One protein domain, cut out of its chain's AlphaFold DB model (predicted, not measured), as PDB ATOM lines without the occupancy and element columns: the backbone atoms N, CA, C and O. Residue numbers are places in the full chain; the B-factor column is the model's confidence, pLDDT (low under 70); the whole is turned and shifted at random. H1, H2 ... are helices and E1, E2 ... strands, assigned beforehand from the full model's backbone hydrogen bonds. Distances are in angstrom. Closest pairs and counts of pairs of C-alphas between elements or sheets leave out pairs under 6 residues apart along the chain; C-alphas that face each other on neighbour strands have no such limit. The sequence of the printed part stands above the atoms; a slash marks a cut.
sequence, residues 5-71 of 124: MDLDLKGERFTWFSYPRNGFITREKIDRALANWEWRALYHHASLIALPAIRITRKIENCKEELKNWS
ATOM      1  N   MET A   5     -13.793  -8.827 -31.916       92.19
ATOM      2  CA  MET A   5     -12.334  -8.773 -31.861       92.19
ATOM      3  C   MET A   5     -11.867  -7.330 -31.684       92.19
ATOM      4  O   MET A   5     -12.517  -6.404 -32.174       92.19
ATOM      5  N   ASP A   6     -10.740  -7.136 -31.001       92.75
ATOM      6  CA  ASP A   6     -10.092  -5.829 -30.935       92.75
ATOM      7  C   ASP A   6      -9.556  -5.420 -32.304       92.75
ATOM      8  O   ASP A   6      -8.922  -6.198 -33.016       92.75
ATOM      9  N   LEU A   7      -9.778  -4.157 -32.645       91.94
ATOM     10  CA  LEU A   7      -9.002  -3.491 -33.672       91.94
ATOM     11  C   LEU A   7      -7.669  -3.055 -33.064       91.94
ATOM     12  O   LEU A   7      -7.635  -2.443 -31.994       91.94
ATOM     13  N   ASP A   8      -6.575  -3.323 -33.775       86.69
ATOM     14  CA  ASP A   8      -5.242  -2.911 -33.344       86.69
ATOM     15  C   ASP A   8      -5.189  -1.403 -33.070       86.69
ATOM     16  O   ASP A   8      -5.461  -0.582 -33.957       86.69
ATOM     17  N   LEU A   9      -4.786  -1.039 -31.845       87.62
ATOM     18  CA  LEU A   9      -4.428   0.334 -31.508       87.62
ATOM     19  C   LEU A   9      -2.987   0.612 -31.944       87.62
ATOM     20  O   LEU A   9      -2.044   0.036 -31.399       87.62
ATOM     21  N   LYS A  10      -2.832   1.562 -32.861       89.75
ATOM     22  CA  LYS A  10      -1.559   2.125 -33.317       89.75
ATOM     23  C   LYS A  10      -1.342   3.524 -32.725       89.75
ATOM     24  O   LYS A  10      -2.278   4.160 -32.246       89.75
ATOM     25  N   GLY A  11      -0.118   4.038 -32.819       87.81
ATOM     26  CA  GLY A  11       0.226   5.380 -32.339       87.81
ATOM     27  C   GLY A  11       0.667   5.388 -30.876       87.81
ATOM     28  O   GLY A  11       1.498   4.569 -30.485       87.81
ATOM     29  N   GLU A  12       0.150   6.335 -30.092       88.00
ATOM     30  CA  GLU A  12       0.551   6.533 -28.695       88.00
ATOM     31  C   GLU A  12       0.311   5.294 -27.821       88.00
ATOM     32  O   GLU A  12      -0.686   4.579 -27.946       88.00
ATOM     33  N   ARG A  13       1.239   5.056 -26.886       88.38
ATOM     34  CA  ARG A  13       1.194   3.893 -25.983       88.38
ATOM     35  C   ARG A  13       0.044   3.970 -24.973       88.38
ATOM     36  O   ARG A  13      -0.423   2.930 -24.513       88.38
ATOM     37  N   PHE A  14      -0.381   5.179 -24.624       89.75
ATOM     38  CA  PHE A  14      -1.406   5.458 -23.620       89.75
ATOM     39  C   PHE A  14      -2.521   6.288 -24.244       89.75
ATOM     40  O   PHE A  14      -2.262   7.118 -25.114       89.75
ATOM     41  N   THR A  15      -3.747   6.076 -23.781       90.50
ATOM     42  CA  THR A  15      -4.929   6.794 -24.279       90.50
ATOM     43  C   THR A  15      -5.576   7.657 -23.201       90.50
ATOM     44  O   THR A  15      -6.347   8.559 -23.513       90.50
ATOM     45  N   TRP A  16      -5.182   7.463 -21.938       89.69
ATOM     46  CA  TRP A  16      -5.658   8.232 -20.800       89.69
ATOM     47  C   TRP A  16      -4.529   8.599 -19.834       89.69
ATOM     48  O   TRP A  16      -3.546   7.870 -19.671       89.69
ATOM     49  N   PHE A  17      -4.689   9.754 -19.188       91.75
ATOM     50  CA  PHE A  17      -3.754  10.327 -18.228       91.75
ATOM     51  C   PHE A  17      -4.540  10.850 -17.025       91.75
ATOM     52  O   PHE A  17      -5.549  11.538 -17.196       91.75
ATOM     53  N   SER A  18      -4.068  10.567 -15.814       90.88
ATOM     54  CA  SER A  18      -4.656  11.135 -14.606       90.88
ATOM     55  C   SER A  18      -4.268  12.603 -14.441       90.88
ATOM     56  O   SER A  18      -3.220  13.049 -14.914       90.88
ATOM     57  N   TYR A  19      -5.049  13.343 -13.656       88.81
ATOM     58  CA  TYR A  19      -4.539  14.581 -13.072       88.81
ATOM     59  C   TYR A  19      -3.323  14.283 -12.176       88.81
ATOM     60  O   TYR A  19      -3.299  13.219 -11.537       88.81
ATOM     61  N   PRO A  20      -2.324  15.186 -12.109       92.94
ATOM     62  CA  PRO A  20      -1.177  15.002 -11.234       92.94
ATOM     63  C   PRO A  20      -1.615  14.871  -9.771       92.94
ATOM     64  O   PRO A  20      -2.337  15.724  -9.257       92.94
ATOM     65  N   ARG A  21      -1.153  13.826  -9.082       89.56
ATOM     66  CA  ARG A  21      -1.296  13.675  -7.626       89.56
ATOM     67  C   ARG A  21       0.093  13.558  -7.020       89.56
ATOM     68  O   ARG A  21       0.860  12.686  -7.412       89.56
ATOM     69  N   ASN A  22       0.433  14.462  -6.100       92.31
ATOM     70  CA  ASN A  22       1.765  14.542  -5.479       92.31
ATOM     71  C   ASN A  22       2.923  14.604  -6.498       92.31
ATOM     72  O   ASN A  22       3.977  14.022  -6.279       92.31
ATOM     73  N   GLY A  23       2.713  15.271  -7.639       91.69
ATOM     74  CA  GLY A  23       3.712  15.380  -8.710       91.69
ATOM     75  C   GLY A  23       3.797  14.173  -9.653       91.69
ATOM     76  O   GLY A  23       4.550  14.223 -10.622       91.69
ATOM     77  N   PHE A  24       3.004  13.122  -9.432       92.12
ATOM     78  CA  PHE A  24       2.966  11.939 -10.291       92.12
ATOM     79  C   PHE A  24       1.736  11.940 -11.200       92.12
ATOM     80  O   PHE A  24       0.632  12.275 -10.772       92.12
ATOM     81  N   ILE A  25       1.933  11.531 -12.455       93.00
ATOM     82  CA  ILE A  25       0.873  11.332 -13.450       93.00
ATOM     83  C   ILE A  25       0.814   9.846 -13.793       93.00
ATOM     84  O   ILE A  25       1.800   9.276 -14.271       93.00
ATOM     85  N   THR A  26      -0.351   9.235 -13.602       93.94
ATOM     86  CA  THR A  26      -0.621   7.867 -14.047       93.94
ATOM     87  C   THR A  26      -1.061   7.884 -15.505       93.94
ATOM     88  O   THR A  26      -1.814   8.762 -15.923       93.94
ATOM     89  N   ARG A  27      -0.574   6.921 -16.292       92.94
ATOM     90  CA  ARG A  27      -0.886   6.786 -17.719       92.94
ATOM     91  C   ARG A  27      -1.374   5.379 -18.000       92.94
ATOM     92  O   ARG A  27      -0.680   4.422 -17.666       92.94
ATOM     93  N   GLU A  28      -2.530   5.268 -18.639       92.00
ATOM     94  CA  GLU A  28      -3.177   3.988 -18.922       92.00
ATOM     95  C   GLU A  28      -3.681   3.937 -20.367       92.00
ATOM     96  O   GLU A  28      -3.849   4.956 -21.044       92.00
ATOM     97  N   LYS A  29      -3.885   2.720 -20.870       91.19
ATOM     98  CA  LYS A  29      -4.485   2.458 -22.180       91.19
ATOM     99  C   LYS A  29      -5.863   1.857 -21.937       91.19
ATOM    100  O   LYS A  29      -5.970   0.657 -21.701       91.19
ATOM    101  N   ILE A  30      -6.881   2.711 -21.939       91.31
ATOM    102  CA  ILE A  30      -8.255   2.341 -21.564       91.31
ATOM    103  C   ILE A  30      -9.211   2.316 -22.760       91.31
ATOM    104  O   ILE A  30     -10.265   1.693 -22.683       91.31
ATOM    105  N   ASP A  31      -8.836   2.943 -23.875       90.25
ATOM    106  CA  ASP A  31      -9.674   3.008 -25.069       90.25
ATOM    107  C   ASP A  31      -9.455   1.779 -25.958       90.25
ATOM    108  O   ASP A  31      -8.321   1.407 -26.284       90.25
ATOM    109  N   ARG A  32     -10.563   1.153 -26.362       91.75
ATOM    110  CA  ARG A  32     -10.604  -0.024 -27.237       91.75
ATOM    111  C   ARG A  32     -11.671   0.170 -28.305       91.75
ATOM    112  O   ARG A  32     -12.724   0.740 -28.035       91.75
ATOM    113  N   ALA A  33     -11.412  -0.344 -29.502       92.56
ATOM    114  CA  ALA A  33     -12.403  -0.437 -30.564       92.56
ATOM    115  C   ALA A  33     -12.601  -1.911 -30.904       92.56
ATOM    116  O   ALA A  33     -11.631  -2.617 -31.169       92.56
ATOM    117  N   LEU A  34     -13.851  -2.363 -30.879       93.62
ATOM    118  CA  LEU A  34     -14.221  -3.748 -31.137       93.62
ATOM    119  C   LEU A  34     -15.012  -3.833 -32.441       93.62
ATOM    120  O   LEU A  34     -15.864  -2.985 -32.706       93.62
ATOM    121  N   ALA A  35     -14.761  -4.867 -33.233       94.81
ATOM    122  CA  ALA A  35     -15.504  -5.147 -34.457       94.81
ATOM    123  C   ALA A  35     -15.856  -6.634 -34.538       94.81
ATOM    124  O   ALA A  35     -15.171  -7.470 -33.956       94.81
ATOM    125  N   ASN A  36     -16.917  -6.980 -35.265       95.81
ATOM    126  CA  ASN A  36     -17.171  -8.374 -35.616       95.81
ATOM    127  C   ASN A  36     -16.365  -8.773 -36.868       95.81
ATOM    128  O   ASN A  36     -15.761  -7.936 -37.548       95.81
ATOM    129  N   TRP A  37     -16.348 -10.071 -37.170       93.94
ATOM    130  CA  TRP A  37     -15.582 -10.608 -38.295       93.94
ATOM    131  C   TRP A  37     -16.098 -10.122 -39.661       93.94
ATOM    132  O   TRP A  37     -15.286  -9.846 -40.539       93.94
ATOM    133  N   GLU A  38     -17.417  -9.965 -39.826       95.12
ATOM    134  CA  GLU A  38     -18.035  -9.485 -41.073       95.12
ATOM    135  C   GLU A  38     -17.549  -8.072 -41.408       95.12
ATOM    136  O   GLU A  38     -17.093  -7.801 -42.519       95.12
ATOM    137  N   TRP A  39     -17.548  -7.179 -40.416       95.44
ATOM    138  CA  TRP A  39     -17.019  -5.829 -40.561       95.44
ATOM    139  C   TRP A  39     -15.513  -5.847 -40.831       95.44
ATOM    140  O   TRP A  39     -15.029  -5.122 -41.700       95.44
ATOM    141  N   ARG A  40     -14.753  -6.703 -40.133       94.06
ATOM    142  CA  ARG A  40     -13.303  -6.811 -40.344       94.06
ATOM    143  C   ARG A  40     -12.952  -7.300 -41.751       94.06
ATOM    144  O   ARG A  40     -11.947  -6.845 -42.295       94.06
ATOM    145  N   ALA A  41     -13.768  -8.171 -42.342       94.31
ATOM    146  CA  ALA A  41     -13.596  -8.625 -43.719       94.31
ATOM    147  C   ALA A  41     -13.765  -7.469 -44.721       94.31
ATOM    148  O   ALA A  41     -12.955  -7.324 -45.635       94.31
ATOM    149  N   LEU A  42     -14.760  -6.601 -44.504       96.88
ATOM    150  CA  LEU A  42     -14.993  -5.419 -45.343       96.88
ATOM    151  C   LEU A  42     -13.917  -4.336 -45.150       96.88
ATOM    152  O   LEU A  42     -13.474  -3.719 -46.116       96.88
ATOM    153  N   TYR A  43     -13.452  -4.128 -43.915       95.25
ATOM    154  CA  TYR A  43     -12.545  -3.036 -43.538       95.25
ATOM    155  C   TYR A  43     -11.230  -3.546 -42.931       95.25
ATOM    156  O   TYR A  43     -10.802  -3.139 -41.847       95.25
ATOM    157  N   HIS A  44     -10.546  -4.431 -43.652       92.19
ATOM    158  CA  HIS A  44      -9.324  -5.096 -43.187       92.19
ATOM    159  C   HIS A  44      -8.147  -4.143 -42.894       92.19
ATOM    160  O   HIS A  44      -7.250  -4.485 -42.127       92.19
ATOM    161  N   HIS A  45      -8.148  -2.928 -43.449       91.81
ATOM    162  CA  HIS A  45      -7.131  -1.907 -43.164       91.81
ATOM    163  C   HIS A  45      -7.508  -0.925 -42.049       91.81
ATOM    164  O   HIS A  45      -6.670  -0.114 -41.647       91.81
ATOM    165  N   ALA A  46      -8.736  -0.980 -41.522       92.00
ATOM    166  CA  ALA A  46      -9.131  -0.099 -40.433       92.00
ATOM    167  C   ALA A  46      -8.288  -0.372 -39.178       92.00
ATOM    168  O   ALA A  46      -7.975  -1.520 -38.851       92.00
ATOM    169  N   SER A  47      -7.909   0.694 -38.478       90.19
ATOM    170  CA  SER A  47      -7.172   0.618 -37.215       90.19
ATOM    171  C   SER A  47      -7.547   1.790 -36.325       90.19
ATOM    172  O   SER A  47      -7.903   2.863 -36.819       90.19
ATOM    173  N   LEU A  48      -7.463   1.580 -35.015       89.25
ATOM    174  CA  LEU A  48      -7.605   2.650 -34.043       89.25
ATOM    175  C   LEU A  48      -6.242   3.335 -33.906       89.25
ATOM    176  O   LEU A  48      -5.223   2.658 -33.797       89.25
ATOM    177  N   ILE A  49      -6.192   4.667 -33.931       89.62
ATOM    178  CA  ILE A  49      -4.934   5.413 -33.790       89.62
ATOM    179  C   ILE A  49      -5.053   6.370 -32.608       89.62
ATOM    180  O   ILE A  49      -5.860   7.297 -32.644       89.62
ATOM    181  N   ALA A  50      -4.212   6.186 -31.589       88.81
ATOM    182  CA  ALA A  50      -4.064   7.152 -30.508       88.81
ATOM    183  C   ALA A  50      -3.158   8.294 -30.980       88.81
ATOM    184  O   ALA A  50      -1.965   8.104 -31.232       88.81
ATOM    185  N   LEU A  51      -3.744   9.480 -31.150       84.12
ATOM    186  CA  LEU A  51      -3.018  10.678 -31.561       84.12
ATOM    187  C   LEU A  51      -2.462  11.420 -30.336       84.12
ATOM    188  O   LEU A  51      -3.160  11.520 -29.327       84.12
ATOM    189  N   PRO A  52      -1.261  12.021 -30.431       79.75
ATOM    190  CA  PRO A  52      -0.728  12.835 -29.348       79.75
ATOM    191  C   PRO A  52      -1.671  14.001 -29.038       79.75
ATOM    192  O   PRO A  52      -2.051  14.743 -29.953       79.75
ATOM    193  N   ALA A  53      -1.971  14.223 -27.754       72.62
ATOM    194  CA  ALA A  53      -2.806  15.341 -27.303       72.62
ATOM    195  C   ALA A  53      -2.306  16.694 -27.852       72.62
ATOM    196  O   ALA A  53      -3.097  17.513 -28.319       72.62
ATOM    197  N   ILE A  54      -0.977  16.860 -27.935       72.50
ATOM    198  CA  ILE A  54      -0.293  18.047 -28.473       72.50
ATOM    199  C   ILE A  54      -0.776  18.403 -29.892       72.50
ATOM    200  O   ILE A  54      -0.928  19.581 -30.237       72.50
ATOM    201  N   ARG A  55      -1.050  17.395 -30.734       71.19
ATOM    202  CA  ARG A  55      -1.472  17.601 -32.128       71.19
ATOM    203  C   ARG A  55      -2.873  18.207 -32.213       71.19
ATOM    204  O   ARG A  55      -3.121  18.993 -33.127       71.19
ATOM    205  N   ILE A  56      -3.760  17.853 -31.284       75.56
ATOM    206  CA  ILE A  56      -5.132  18.368 -31.222       75.56
ATOM    207  C   ILE A  56      -5.116  19.808 -30.704       75.56
ATOM    208  O   ILE A  56      -5.679  20.680 -31.360       75.56
ATOM    209  N   THR A  57      -4.380  20.092 -29.624       80.81
ATOM    210  CA  THR A  57      -4.241  21.459 -29.086       80.81
ATOM    211  C   THR A  57      -3.728  22.451 -30.125       80.81
ATOM    212  O   THR A  57      -4.297  23.527 -30.264       80.81
ATOM    213  N   ARG A  58      -2.720  22.083 -30.930       81.81
ATOM    214  CA  ARG A  58      -2.218  22.971 -31.991       81.81
ATOM    215  C   ARG A  58      -3.270  23.251 -33.067       81.81
ATOM    216  O   ARG A  58      -3.372  24.375 -33.541       81.81
ATOM    217  N   LYS A  59      -4.048  22.240 -33.471       84.62
ATOM    218  CA  LYS A  59      -5.121  22.427 -34.459       84.62
ATOM    219  C   LYS A  59      -6.227  23.335 -33.926       84.62
ATOM    220  O   LYS A  59      -6.718  24.169 -34.677       84.62
ATOM    221  N   ILE A  60      -6.587  23.182 -32.651       89.06
ATOM    222  CA  ILE A  60      -7.575  24.038 -31.989       89.06
ATOM    223  C   ILE A  60      -7.069  25.482 -31.928       89.06
ATOM    224  O   ILE A  60      -7.808  26.386 -32.303       89.06
ATOM    225  N   GLU A  61      -5.812  25.705 -31.534       90.56
ATOM    226  CA  GLU A  61      -5.255  27.063 -31.466       90.56
ATOM    227  C   GLU A  61      -5.168  27.716 -32.852       90.56
ATOM    228  O   GLU A  61      -5.557  28.869 -33.017       90.56
ATOM    229  N   ASN A  62      -4.753  26.963 -33.877       92.44
ATOM    230  CA  ASN A  62      -4.759  27.454 -35.255       92.44
ATOM    231  C   ASN A  62      -6.177  27.819 -35.717       92.44
ATOM    232  O   ASN A  62      -6.380  28.897 -36.265       92.44
ATOM    233  N   CYS A  63      -7.162  26.953 -35.457       92.06
ATOM    234  CA  CYS A  63      -8.560  27.207 -35.800       92.06
ATOM    235  C   CYS A  63      -9.091  28.464 -35.099       92.06
ATOM    236  O   CYS A  63      -9.726  29.306 -35.726       92.06
ATOM    237  N   LYS A  64      -8.774  28.639 -33.815       93.25
ATOM    238  CA  LYS A  64      -9.123  29.833 -33.044       93.25
ATOM    239  C   LYS A  64      -8.524  31.104 -33.654       93.25
ATOM    240  O   LYS A  64      -9.233  32.102 -33.783       93.25
ATOM    241  N   GLU A  65      -7.256  31.081 -34.056       94.50
ATOM    242  CA  GLU A  65      -6.614  32.254 -34.658       94.50
ATOM    243  C   GLU A  65      -7.150  32.545 -36.071       94.50
ATOM    244  O   GLU A  65      -7.365  33.704 -36.431       94.50
ATOM    245  N   GLU A  66      -7.455  31.511 -36.856       95.19
ATOM    246  CA  GLU A  66      -8.135  31.646 -38.149       95.19
ATOM    247  C   GLU A  66      -9.533  32.252 -37.997       95.19
ATOM    248  O   GLU A  66      -9.854  33.210 -38.700       95.19
ATOM    249  N   LEU A  67     -10.334  31.771 -37.042       90.12
ATOM    250  CA  LEU A  67     -11.666  32.310 -36.750       90.12
ATOM    251  C   LEU A  67     -11.596  33.772 -36.306       90.12
ATOM    252  O   LEU A  67     -12.377  34.601 -36.770       90.12
ATOM    253  N   LYS A  68     -10.620  34.119 -35.465       87.25
ATOM    254  CA  LYS A  68     -10.376  35.502 -35.040       87.25
ATOM    255  C   LYS A  68      -9.997  36.401 -36.217       87.25
ATOM    256  O   LYS A  68     -10.468  37.535 -36.308       87.25
ATOM    257  N   ASN A  69      -9.159  35.916 -37.130       88.81
ATOM    258  CA  ASN A  69      -8.761  36.666 -38.319       88.81
ATOM    259  C   ASN A  69      -9.894  36.793 -39.339       88.81
ATOM    260  O   ASN A  69     -10.059  37.862 -39.925       88.81
ATOM    261  N   TRP A  70     -10.683  35.738 -39.535       88.56
ATOM    262  CA  TRP A  70     -11.895  35.771 -40.349       88.56
ATOM    263  C   TRP A  70     -12.893  36.781 -39.786       88.56
ATOM    264  O   TRP A  70     -13.332  37.659 -40.517       88.56
ATOM    265  N   SER A  71     -13.163  36.729 -38.482       84.62
ATOM    266  CA  SER A  71     -14.060  37.658 -37.797       84.62
ATOM    267  C   SER A  71     -13.653  39.119 -38.037       84.62
ATOM    268  O   SER A  71     -14.453  39.900 -38.545       84.62
TER     269      SER A  71
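What this domain is: This is residues 5 to 71 of the 124 residues of an uncharacterized protein of Arachis hypogaea (UniProt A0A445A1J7). A long, narrow body has E2 and H1 at one end and a loop that folds back as a thin hairpin at the other, with a small parallel pair of strands, E1 and E3, between them; from this body a long helix, H2, sticks out as a free arm with residues 54 to 71. The 67 printed residues include two named helices and three named strands, in the order E1, E2, H1, E3, H2, and the class is mixed, helices and strands. The whole is extended, with a radius of gyration of the C-alphas of 17.2 A, and flat, spanning 47 by 42 by 14 A.

How they stand to each other: Residues 5 to 6 pair antiparallel with residues 34 to 35 of E2, residues 34 to 36. E1, residues 9 to 11, is the parallel neighbour of E3, residues 48 to 50, at 39 degrees. C-alphas 9 and 48 face each other at 4.7 A; N 10 and O 48 are 2.8 A apart, and N 50 and O 10 are 2.9 A apart, within hydrogen-bond range. In the long link from E1 to E2, residues 16 to 17 pair antiparallel with residues 27 to 28. E2 pairs with no named strand, and E2 and H1, residues 37 to 42, meet only through their link. H2, residues 53 to 71, is apart from E1, E2 and H1. In H1 and H2 every O i to N i+4 pair is within hydrogen-bond range.

Where its parts are: E1 measures 6.9 A from its first C-alpha, at (-4.428, 0.334, -31.508), to its last. E2 measures 7.1 A, H1 8.8 A and E3 6.7 A. H2 measures 27.1 A and ends with C-alpha 71 at (-14.060, 37.658, -37.797).

The domain as a whole: The C-alphas of Trp 37 and Ser 71 are the two farthest apart, at 48.3 A. The body without residues 54 to 71 spans 47 by 17 by 11 A. The link from E1 to E2, 22 residues, is long; the other links are tight. The printed part has no cut, and no printed residue is under 70 in pLDDT.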